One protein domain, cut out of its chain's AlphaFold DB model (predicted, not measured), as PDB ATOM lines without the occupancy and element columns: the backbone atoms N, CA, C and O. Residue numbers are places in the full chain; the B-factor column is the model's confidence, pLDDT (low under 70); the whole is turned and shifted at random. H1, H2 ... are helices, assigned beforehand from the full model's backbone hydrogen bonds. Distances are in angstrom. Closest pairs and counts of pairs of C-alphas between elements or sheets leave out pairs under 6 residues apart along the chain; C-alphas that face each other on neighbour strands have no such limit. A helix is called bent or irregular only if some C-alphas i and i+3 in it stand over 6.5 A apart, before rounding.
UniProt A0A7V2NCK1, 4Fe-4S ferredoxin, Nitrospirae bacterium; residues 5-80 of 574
ATOM      1  N   GLN A   5      74.347 163.519  94.198       91.75
ATOM      2  CA  GLN A   5      75.616 162.982  93.719       91.75
ATOM      3  C   GLN A   5      76.008 161.696  94.461       91.75
ATOM      4  O   GLN A   5      76.436 160.734  93.818       91.75
ATOM      5  N   ASP A   6      75.820 161.645  95.784       91.25
ATOM      6  CA  ASP A   6      76.068 160.436  96.581       91.25
ATOM      7  C   ASP A   6      75.118 159.303  96.175       91.25
ATOM      8  O   ASP A   6      75.541 158.156  96.031       91.25
ATOM      9  N   TRP A   7      73.838 159.618  95.946       93.06
ATOM     10  CA  TRP A   7      72.843 158.629  95.536       93.06
ATOM     11  C   TRP A   7      73.126 158.070  94.142       93.06
ATOM     12  O   TRP A   7      73.061 156.856  93.910       93.06
ATOM     13  N   LYS A   8      73.522 158.939  93.207       92.62
ATOM     14  CA  LYS A   8      73.958 158.530  91.870       92.62
ATOM     15  C   LYS A   8      75.201 157.643  91.933       92.62
ATOM     16  O   LYS A   8      75.268 156.640  91.220       92.62
ATOM     17  N   TRP A   9      76.168 157.972  92.791       93.31
ATOM     18  CA  TRP A   9      77.343 157.129  92.998       93.31
ATOM     19  C   TRP A   9      76.956 155.759  93.566       93.31
ATOM     20  O   TRP A   9      77.366 154.739  93.007       93.31
ATOM     21  N   LEU A  10      76.126 155.718  94.615       91.81
ATOM     22  CA  LEU A  10      75.703 154.476  95.264       91.81
ATOM     23  C   LEU A  10      74.965 153.563  94.281       91.81
ATOM     24  O   LEU A  10      75.354 152.416  94.098       91.81
ATOM     25  N   THR A  11      73.945 154.074  93.594       91.38
ATOM     26  CA  THR A  11      73.140 153.298  92.632       91.38
ATOM     27  C   THR A  11      73.975 152.774  91.458       91.38
ATOM     28  O   THR A  11      73.802 151.629  91.034       91.38
ATOM     29  N   THR A  12      74.936 153.568  90.970       93.12
ATOM     30  CA  THR A  12      75.858 153.160  89.896       93.12
ATOM     31  C   THR A  12      76.784 152.027  90.346       93.12
ATOM     32  O   THR A  12      76.954 151.048  89.618       93.12
ATOM     33  N   ASN A  13      77.348 152.121  91.555       94.00
ATOM     34  CA  ASN A  13      78.335 151.162  92.066       94.00
ATOM     35  C   ASN A  13      77.718 149.954  92.792       94.00
ATOM     36  O   ASN A  13      78.375 148.923  92.945       94.00
ATOM     37  N   MET A  14      76.439 150.016  93.163       93.81
ATOM     38  CA  MET A  14      75.733 148.897  93.791       93.81
ATOM     39  C   MET A  14      75.592 147.703  92.834       93.81
ATOM     40  O   MET A  14      75.731 146.554  93.248       93.81
ATOM     41  N   LYS A  15      75.385 147.950  91.531       91.00
ATOM     42  CA  LYS A  15      75.283 146.881  90.519       91.00
ATOM     43  C   LYS A  15      76.540 145.998  90.435       91.00
ATOM     44  O   LYS A  15      76.397 144.780  90.557       91.00
ATOM     45  N   PRO A  16      77.756 146.543  90.211       94.44
ATOM     46  CA  PRO A  16      78.960 145.718  90.145       94.44
ATOM     47  C   PRO A  16      79.287 145.040  91.483       94.44
ATOM     48  O   PRO A  16      79.706 143.884  91.466       94.44
ATOM     49  N   TYR A  17      79.027 145.690  92.623       94.44
ATOM     50  CA  TYR A  17      79.213 145.079  93.945       94.44
ATOM     51  C   TYR A  17      78.334 143.833  94.137       94.44
ATOM     52  O   TYR A  17      78.849 142.749  94.414       94.44
ATOM     53  N   LEU A  18      77.023 143.948  93.897       93.94
ATOM     54  CA  LEU A  18      76.094 142.818  94.021       93.94
ATOM     55  C   LEU A  18      76.427 141.681  93.050       93.94
ATOM     56  O   LEU A  18      76.244 140.508  93.381       93.94
ATOM     57  N   LYS A  19      76.961 142.005  91.867       94.50
ATOM     58  CA  LYS A  19      77.462 141.004  90.919       94.50
ATOM     59  C   LYS A  19      78.673 140.248  91.475       94.50
ATOM     60  O   LYS A  19      78.719 139.028  91.341       94.50
ATOM     61  N   ALA A  20      79.622 140.936  92.112       92.81
ATOM     62  CA  ALA A  20      80.817 140.313  92.686       92.81
ATOM     63  C   ALA A  20      80.478 139.316  93.809       92.81
ATOM     64  O   ALA A  20      81.078 138.246  93.878       92.81
ATOM     65  N   ILE A  21      79.465 139.623  94.626       93.31
ATOM     66  CA  ILE A  21      79.002 138.739  95.710       93.31
ATOM     67  C   ILE A  21      77.892 137.763  95.286       93.31
ATOM     68  O   ILE A  21      77.392 137.016  96.122       93.31
ATOM     69  N   LYS A  22      77.509 137.750  93.999       92.06
ATOM     70  CA  LYS A  22      76.457 136.889  93.420       92.06
ATOM     71  C   LYS A  22      75.067 137.068  94.065       92.06
ATOM     72  O   LYS A  22      74.365 136.087  94.281       92.06
ATOM     73  N   ARG A  23      74.673 138.313  94.366       94.31
ATOM     74  CA  ARG A  23      73.383 138.678  95.002       94.31
ATOM     75  C   ARG A  23      72.647 139.787  94.239       94.31
ATOM     76  O   ARG A  23      72.206 140.783  94.809       94.31
ATOM     77  N   THR A  24      72.578 139.678  92.913       92.50
ATOM     78  CA  THR A  24      72.020 140.723  92.029       92.50
ATOM     79  C   THR A  24      70.521 140.978  92.212       92.50
ATOM     80  O   THR A  24      70.035 142.053  91.860       92.50
ATOM     81  N   GLU A  25      69.794 140.018  92.774       92.75
ATOM     82  CA  GLU A  25      68.354 140.058  93.026       92.75
ATOM     83  C   GLU A  25      67.928 141.204  93.960       92.75
ATOM     84  O   GLU A  25      66.866 141.791  93.756       92.75
ATOM     85  N   TYR A  26      68.789 141.616  94.896       92.31
ATOM     86  CA  TYR A  26      68.489 142.681  95.863       92.31
ATOM     87  C   TYR A  26      68.628 144.096  95.304       92.31
ATOM     88  O   TYR A  26      68.293 145.062  95.986       92.31
ATOM     89  N   TYR A  27      69.105 144.262  94.065       92.31
ATOM     90  CA  TYR A  27      69.389 145.592  93.527       92.31
ATOM     91  C   TYR A  27      68.163 146.513  93.574       92.31
ATOM     92  O   TYR A  27      68.279 147.650  94.019       92.31
ATOM     93  N   LYS A  28      66.986 146.017  93.161       90.69
ATOM     94  CA  LYS A  28      65.739 146.803  93.148       90.69
ATOM     95  C   LYS A  28      65.261 147.189  94.549       90.69
ATOM     96  O   LYS A  28      64.667 148.248  94.700       90.69
ATOM     97  N   GLU A  29      65.504 146.336  95.539       91.94
ATOM     98  CA  GLU A  29      65.130 146.588  96.931       91.94
ATOM     99  C   GLU A  29      66.033 147.657  97.549       91.94
ATOM    100  O   GLU A  29      65.547 148.636  98.107       91.94
ATOM    101  N   LEU A  30      67.348 147.528  97.358       90.12
ATOM    102  CA  LEU A  30      68.337 148.417  97.966       90.12
ATOM    103  C   LEU A  30      68.294 149.850  97.419       90.12
ATOM    104  O   LEU A  30      68.704 150.769  98.119       90.12
ATOM    105  N   ILE A  31      67.791 150.064  96.201       90.50
ATOM    106  CA  ILE A  31      67.625 151.411  95.621       90.50
ATOM    107  C   ILE A  31      66.198 151.960  95.747       90.50
ATOM    108  O   ILE A  31      65.889 152.989  95.151       90.50
ATOM    109  N   LYS A  32      65.304 151.253  96.450       91.00
ATOM    110  CA  LYS A  32      63.880 151.606  96.519       91.00
ATOM    111  C   LYS A  32      63.636 152.896  97.299       91.00
ATOM    112  O   LYS A  32      62.752 153.663  96.930       91.00
ATOM    113  N   ASP A  33      64.397 153.111  98.368       88.25
ATOM    114  CA  ASP A  33      64.253 154.262  99.253       88.25
ATOM    115  C   ASP A  33      65.622 154.880  99.558       88.25
ATOM    116  O   ASP A  33      66.476 154.266 100.199       88.25
ATOM    117  N   THR A  34      65.824 156.116  99.106       86.50
ATOM    118  CA  THR A  34      67.038 156.893  99.382       86.50
ATOM    119  C   THR A  34      67.196 157.195 100.873       86.50
ATOM    120  O   THR A  34      68.320 157.283 101.363       86.50
ATOM    121  N   ASN A  35      66.092 157.319 101.618       87.00
ATOM    122  CA  ASN A  35      66.119 157.675 103.039       87.00
ATOM    123  C   ASN A  35      66.576 156.526 103.940       87.00
ATOM    124  O   ASN A  35      67.046 156.781 105.052       87.00
ATOM    125  N   ALA A  36      66.485 155.286 103.450       87.25
ATOM    126  CA  ALA A  36      67.007 154.104 104.129       87.25
ATOM    127  C   ALA A  36      68.545 154.094 104.193       87.25
ATOM    128  O   ALA A  36      69.129 153.364 104.992       87.25
ATOM    129  N   TRP A  37      69.212 154.921 103.383       89.50
ATOM    130  CA  TRP A  37      70.661 155.053 103.380       89.50
ATOM    131  C   TRP A  37      71.104 156.299 104.135       89.50
ATOM    132  O   TRP A  37      70.513 157.374 104.035       89.50
ATOM    133  N   LYS A  38      72.215 156.170 104.862       86.75
ATOM    134  CA  LYS A  38      72.892 157.286 105.523       86.75
ATOM    135  C   LYS A  38      74.367 157.279 105.145       86.75
ATOM    136  O   LYS A  38      75.013 156.235 105.125       86.75
ATOM    137  N   LYS A  39      74.904 158.462 104.837       86.56
ATOM    138  CA  LYS A  39      76.331 158.660 104.577       86.56
ATOM    139  C   LYS A  39      77.031 159.001 105.885       86.56
ATOM    140  O   LYS A  39      76.708 160.014 106.503       86.56
ATOM    141  N   LEU A  40      78.000 158.180 106.279       87.06
ATOM    142  CA  LEU A  40      78.909 158.518 107.369       87.06
ATOM    143  C   LEU A  40      79.893 159.573 106.866       87.06
ATOM    144  O   LEU A  40      80.610 159.351 105.891       87.06
ATOM    145  N   VAL A  41      79.908 160.726 107.525       82.12
ATOM    146  CA  VAL A  41      80.841 161.810 107.220       82.12
ATOM    147  C   VAL A  41      81.811 161.915 108.390       82.12
ATOM    148  O   VAL A  41      81.358 162.023 109.533       82.12
ATOM    149  N   PRO A  42      83.131 161.841 108.152       80.75
ATOM    150  CA  PRO A  42      84.086 162.015 109.228       80.75
ATOM    151  C   PRO A  42      83.961 163.432 109.782       80.75
ATOM    152  O   PRO A  42      83.902 164.398 109.024       80.75
ATOM    153  N   TYR A  43      83.986 163.554 111.107       78.69
ATOM    154  CA  TYR A  43      84.070 164.858 111.754       78.69
ATOM    155  C   TYR A  43      85.303 165.619 111.272       78.69
ATOM    156  O   TYR A  43      86.403 165.050 111.203       78.69
ATOM    157  N   THR A  44      85.117 166.908 111.004       84.12
ATOM    158  CA  THR A  44      86.197 167.862 110.757       84.12
ATOM    159  C   THR A  44      87.105 167.976 111.984       84.12
ATOM    160  O   THR A  44      86.717 167.647 113.107       84.12
ATOM    161  N   ALA A  45      88.333 168.470 111.801       77.94
ATOM    162  CA  ALA A  45      89.279 168.644 112.907       77.94
ATOM    163  C   ALA A  45      88.712 169.528 114.039       77.94
ATOM    164  O   ALA A  45      88.913 169.233 115.215       77.94
ATOM    165  N   GLN A  46      87.942 170.565 113.690       79.62
ATOM    166  CA  GLN A  46      87.293 171.464 114.650       79.62
ATOM    167  C   GLN A  46      86.136 170.787 115.403       79.62
ATOM    168  O   GLN A  46      85.970 171.015 116.598       79.62
ATOM    169  N   GLU A  47      85.356 169.929 114.740       82.88
ATOM    170  CA  GLU A  47      84.297 169.141 115.389       82.88
ATOM    171  C   GLU A  47      84.869 168.056 116.307       82.88
ATOM    172  O   GLU A  47      84.341 167.834 117.394       82.88
ATOM    173  N   ARG A  48      85.980 167.417 115.910       75.19
ATOM    174  CA  ARG A  48      86.699 166.457 116.764       75.19
ATOM    175  C   ARG A  48      87.257 167.129 118.015       75.19
ATOM    176  O   ARG A  48      87.113 166.572 119.092       75.19
ATOM    177  N   ALA A  49      87.827 168.328 117.882       74.19
ATOM    178  CA  ALA A  49      88.377 169.084 119.009       74.19
ATOM    179  C   ALA A  49      87.309 169.538 120.025       74.19
ATOM    180  O   ALA A  49      87.620 169.721 121.197       74.19
ATOM    181  N   LYS A  50      86.052 169.710 119.589       76.25
ATOM    182  CA  LYS A  50      84.913 170.055 120.461       76.25
ATOM    183  C   LYS A  50      84.285 168.850 121.159       76.25
ATOM    184  O   LYS A  50      83.490 169.037 122.079       76.25
ATOM    185  N   ARG A  51      84.584 167.625 120.722       67.38
ATOM    186  CA  ARG A  51      84.074 166.413 121.364       67.38
ATOM    187  C   ARG A  51      85.033 165.960 122.450       67.38
ATOM    188  O   ARG A  51      86.231 165.838 122.216       67.38
ATOM    189  N   GLN A  52      84.488 165.667 123.626       62.31
ATOM    190  CA  GLN A  52      85.247 164.922 124.619       62.31
ATOM    191  C   GLN A  52      85.586 163.538 124.044       62.31
ATOM    192  O   GLN A  52      84.738 162.941 123.369       62.31
ATOM    193  N   PRO A  53      86.812 163.031 124.255       61.91
ATOM    194  CA  PRO A  53      87.136 161.657 123.900       61.91
ATOM    195  C   PRO A  53      86.133 160.725 124.585       61.91
ATOM    196  O   PRO A  53      85.762 160.958 125.734       61.91
ATOM    197  N   LEU A  54      85.679 159.692 123.869       61.75
ATOM    198  CA  LEU A  54      84.896 158.603 124.451       61.75
ATOM    199  C   LEU A  54      85.716 158.020 125.606       61.75
ATOM    200  O   LEU A  54      86.668 157.280 125.384       61.75
ATOM    201  N   SER A  55      85.383 158.404 126.836       64.25
ATOM    202  CA  SER A  55      86.097 158.004 128.051       64.25
ATOM    203  C   SER A  55      85.645 156.634 128.556       64.25
ATOM    204  O   SER A  55      85.741 156.359 129.749       64.25
ATOM    205  N   MET A  56      85.069 155.812 127.681       77.19
ATOM    206  CA  MET A  56      84.598 154.482 128.035       77.19
ATOM    207  C   MET A  56      85.716 153.478 127.806       77.19
ATOM    208  O   MET A  56      86.369 153.471 126.761       77.19
ATOM    209  N   SER A  57      85.934 152.628 128.801       81.19
ATOM    210  CA  SER A  57      86.762 151.438 128.628       81.19
ATOM    211  C   SER A  57      86.115 150.486 127.616       81.19
ATOM    212  O   SER A  57      84.909 150.537 127.374       81.19
ATOM    213  N   MET A  58      86.903 149.578 127.037       77.19
ATOM    214  CA  MET A  58      86.363 148.534 126.156       77.19
ATOM    215  C   MET A  58      85.343 147.636 126.870       77.19
ATOM    216  O   MET A  58      84.416 147.153 126.228       77.19
ATOM    217  N   GLU A  59      85.477 147.443 128.185       78.75
ATOM    218  CA  GLU A  59      84.482 146.728 128.989       78.75
ATOM    219  C   GLU A  59      83.168 147.493 129.091       78.75
ATOM    220  O   GLU A  59      82.128 146.897 128.835       78.75
ATOM    221  N   GLN A  60      83.213 148.801 129.366       81.88
ATOM    222  CA  GLN A  60      82.014 149.650 129.378       81.88
ATOM    223  C   GLN A  60      81.368 149.739 127.996       81.88
ATOM    224  O   GLN A  60      80.155 149.657 127.873       81.88
ATOM    225  N   PHE A  61      82.161 149.842 126.926       83.06
ATOM    226  CA  PHE A  61      81.619 149.766 125.571       83.06
ATOM    227  C   PHE A  61      80.932 148.415 125.318       83.06
ATOM    228  O   PHE A  61      79.861 148.371 124.710       83.06
ATOM    229  N   ARG A  62      81.528 147.307 125.786       79.50
ATOM    230  CA  ARG A  62      80.939 145.975 125.639       79.50
ATOM    231  C   ARG A  62      79.613 145.867 126.394       79.50
ATOM    232  O   ARG A  62      78.632 145.459 125.787       79.50
ATOM    233  N   SER A  63      79.576 146.231 127.674       79.88
ATOM    234  CA  SER A  63      78.373 146.089 128.502       79.88
ATOM    235  C   SER A  63      77.272 147.074 128.122       79.88
ATOM    236  O   SER A  63      76.116 146.679 128.007       79.88
ATOM    237  N   ASP A  64      77.632 148.339 127.909       83.44
ATOM    238  CA  ASP A  64      76.667 149.441 127.870       83.44
ATOM    239  C   ASP A  64      76.201 149.759 126.447       83.44
ATOM    240  O   ASP A  64      75.234 150.488 126.277       83.44
ATOM    241  N   ILE A  65      76.905 149.272 125.417       81.94
ATOM    242  CA  ILE A  65      76.571 149.552 124.011       81.94
ATOM    243  C   ILE A  65      76.477 148.266 123.192       81.94
ATOM    244  O   ILE A  65      75.492 148.047 122.489       81.94
ATOM    245  N   TRP A  66      77.503 147.413 123.235       80.69
ATOM    246  CA  TRP A  66      77.557 146.227 122.378       80.69
ATOM    247  C   TRP A  66      76.526 145.173 122.790       80.69
ATOM    248  O   TRP A  66      75.689 144.789 121.977       80.69
ATOM    249  N   ASP A  67      76.545 144.738 124.049       82.94
ATOM    250  CA  ASP A  67      75.640 143.706 124.557       82.94
ATOM    251  C   ASP A  67      74.172 144.192 124.556       82.94
ATOM    252  O   ASP A  67      73.269 143.383 124.344       82.94
ATOM    253  N   GLU A  68      73.917 145.504 124.689       82.12
ATOM    254  CA  GLU A  68      72.581 146.094 124.484       82.12
ATOM    255  C   GLU A  68      72.135 145.989 123.016       82.12
ATOM    256  O   GLU A  68      71.004 145.597 122.725       82.12
ATOM    257  N   GLY A  69      73.026 146.308 122.072       80.88
ATOM    258  CA  GLY A  69      72.695 146.338 120.648       80.88
ATOM    259  C   GLY A  69      72.548 144.961 120.001       80.88
ATOM    260  O   GLY A  69      71.771 144.810 119.057       80.88
ATOM    261  N   VAL A  70      73.305 143.961 120.465       80.19
ATOM    262  CA  VAL A  70      73.383 142.643 119.809       80.19
ATOM    263  C   VAL A  70      73.141 141.451 120.738       80.19
ATOM    264  O   VAL A  70      73.230 140.307 120.291       80.19
ATOM    265  N   GLY A  71      72.779 141.703 121.997       77.69
ATOM    266  CA  GLY A  71      72.586 140.685 123.026       77.69
ATOM    267  C   GLY A  71      73.885 140.319 123.749       77.69
ATOM    268  O   GLY A  71      74.981 140.420 123.195       77.69
ATOM    269  N   SER A  72      73.751 139.873 125.003       73.31
ATOM    270  CA  SER A  72      74.877 139.465 125.853       73.31
ATOM    271  C   SER A  72      75.722 138.378 125.181       73.31
ATOM    272  O   SER A  72      75.219 137.292 124.896       73.31
ATOM    273  N   GLY A  73      77.011 138.662 124.966       70.44
ATOM    274  CA  GLY A  73      77.948 137.765 124.269       70.44
ATOM    275  C   GLY A  73      78.104 138.070 122.771       70.44
ATOM    276  O   GLY A  73      78.852 137.385 122.071       70.44
ATOM    277  N   GLY A  74      77.432 139.111 122.275       76.06
ATOM    278  CA  GLY A  74      77.546 139.602 120.906       76.06
ATOM    279  C   GLY A  74      76.699 138.858 119.870       76.06
ATOM    280  O   GLY A  74      76.039 137.864 120.158       76.06
ATOM    281  N   ILE A  75      76.805 139.288 118.605       77.12
ATOM    282  CA  ILE A  75      76.106 138.683 117.447       77.12
ATOM    283  C   ILE A  75      76.381 137.183 117.250       77.12
ATOM    284  O   ILE A  75      75.652 136.514 116.521       77.12
ATOM    285  N   PHE A  76      77.442 136.661 117.872       73.44
ATOM    286  CA  PHE A  76      77.820 135.255 117.804       73.44
ATOM    287  C   PHE A  76      77.370 134.444 119.024       73.44
ATOM    288  O   PHE A  76      77.481 133.226 118.977       73.44
ATOM    289  N   ALA A  77      76.821 135.070 120.074       76.19
ATOM    290  CA  ALA A  77      76.411 134.388 121.306       76.19
ATOM    291  C   ALA A  77      75.503 133.169 121.074       76.19
ATOM    292  O   ALA A  77      75.783 132.127 121.656       76.19
ATOM    293  N   PRO A  78      74.489 133.212 120.179       76.00
ATOM    294  CA  PRO A  78      73.648 132.041 119.912       76.00
ATOM    295  C   PRO A  78      74.385 130.877 119.231       76.00
ATOM    296  O   PRO A  78      73.850 129.776 119.156       76.00
ATOM    297  N   TYR A  79      75.576 131.131 118.684       74.56
ATOM    298  CA  TYR A  79      76.418 130.152 117.991       74.56
ATOM    299  C   TYR A  79      77.617 129.701 118.839       74.56
ATOM    300  O   TYR A  79      78.322 128.768 118.452       74.56
ATOM    301  N   LEU A  80      77.861 130.352 119.980       72.25
ATOM    302  CA  LEU A  80      78.902 129.994 120.935       72.25
ATOM    303  C   LEU A  80      78.324 128.986 121.933       72.25
ATOM    304  O   LEU A  80      77.729 129.350 122.940       72.25
TER     305      LEU A  80
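What this domain is: This is residues 5 to 80 of the 574 residues of the protein "4Fe-4S ferredoxin" of Nitrospirae bacterium (UniProt A0A7V2NCK1). The model is an open C with an empty middle: the helical hairpin of H1 and H2 makes one arm, H4 with the tail of residues 71 to 80 makes the other, and the small helix H3 lies at the bend between them. The long link of residues 31 to 44 strings from the hairpin to H3, and residues 44 to 50 stick out free. The 76 printed residues hold four named helices, in the order H1, H2, H3, H4, and no named strand; the class is all helix. The whole is extended, with a radius of gyration of the C-alphas of 18.3 A, and flat, spanning 43 by 40 by 21 A.

How they stand to each other: H1, residues 5 to 20, has a kink of 28 degrees near residue 13; it is neither bent nor irregular, but only just: C-alphas 12 and 15 are 6.3 A apart. H2, residues 24 to 30, touches H1, and of H1 residues 14 to 18 alone touch H2, with 6 pairs of C-alphas within 8 A. Their closest C-alphas, those of Leu 18 and Thr 24, are 5.0 A apart. The two form a helical hairpin, at a shallow tilt of 26 degrees, opposite ways. H3, residues 45 to 50, touches no helix. H4, residues 58 to 70, touches no helix either. H2 is irregular, with C-alphas 25 and 28 7.2 A apart, and H4 only just irregular, with C-alphas 64 and 67 6.7 A apart. Every O i to N i+4 pair is within hydrogen-bond range in H3, against 10 of 12 in H1, 7 of 9 in H4 and 1 of 3 in H2, where 3 of 4 O i to N i+3 pairs are within range.

Where its parts are: H1 begins at C-alpha 5, at (75.616, 162.982, 93.719), and runs 23.3 A to C-alpha 20. H2, residues 24 to 30, measures 10.4 A from first to last C-alpha. H3 begins at C-alpha 45, at (89.279, 168.644, 112.907), and measures 8.8 A. H4 runs 15.6 A from C-alpha 58 to C-alpha 70, at (73.383, 142.643, 119.809).

The domain as a whole: The C-alphas of Glu 25 and Lys 50 are the two farthest apart, at 43.9 A, and those of Gln 5 and Leu 80, the first and last printed, are 42.9 A apart. The printed part has no cut. The link from H1 to H2 is tight, with 3 residues; that from H2 to H3 is long, with 14; that from H3 to H4 is short, with 7. The mean pLDDT of the printed part is 83.6, and residues 51 to 55 are under 70.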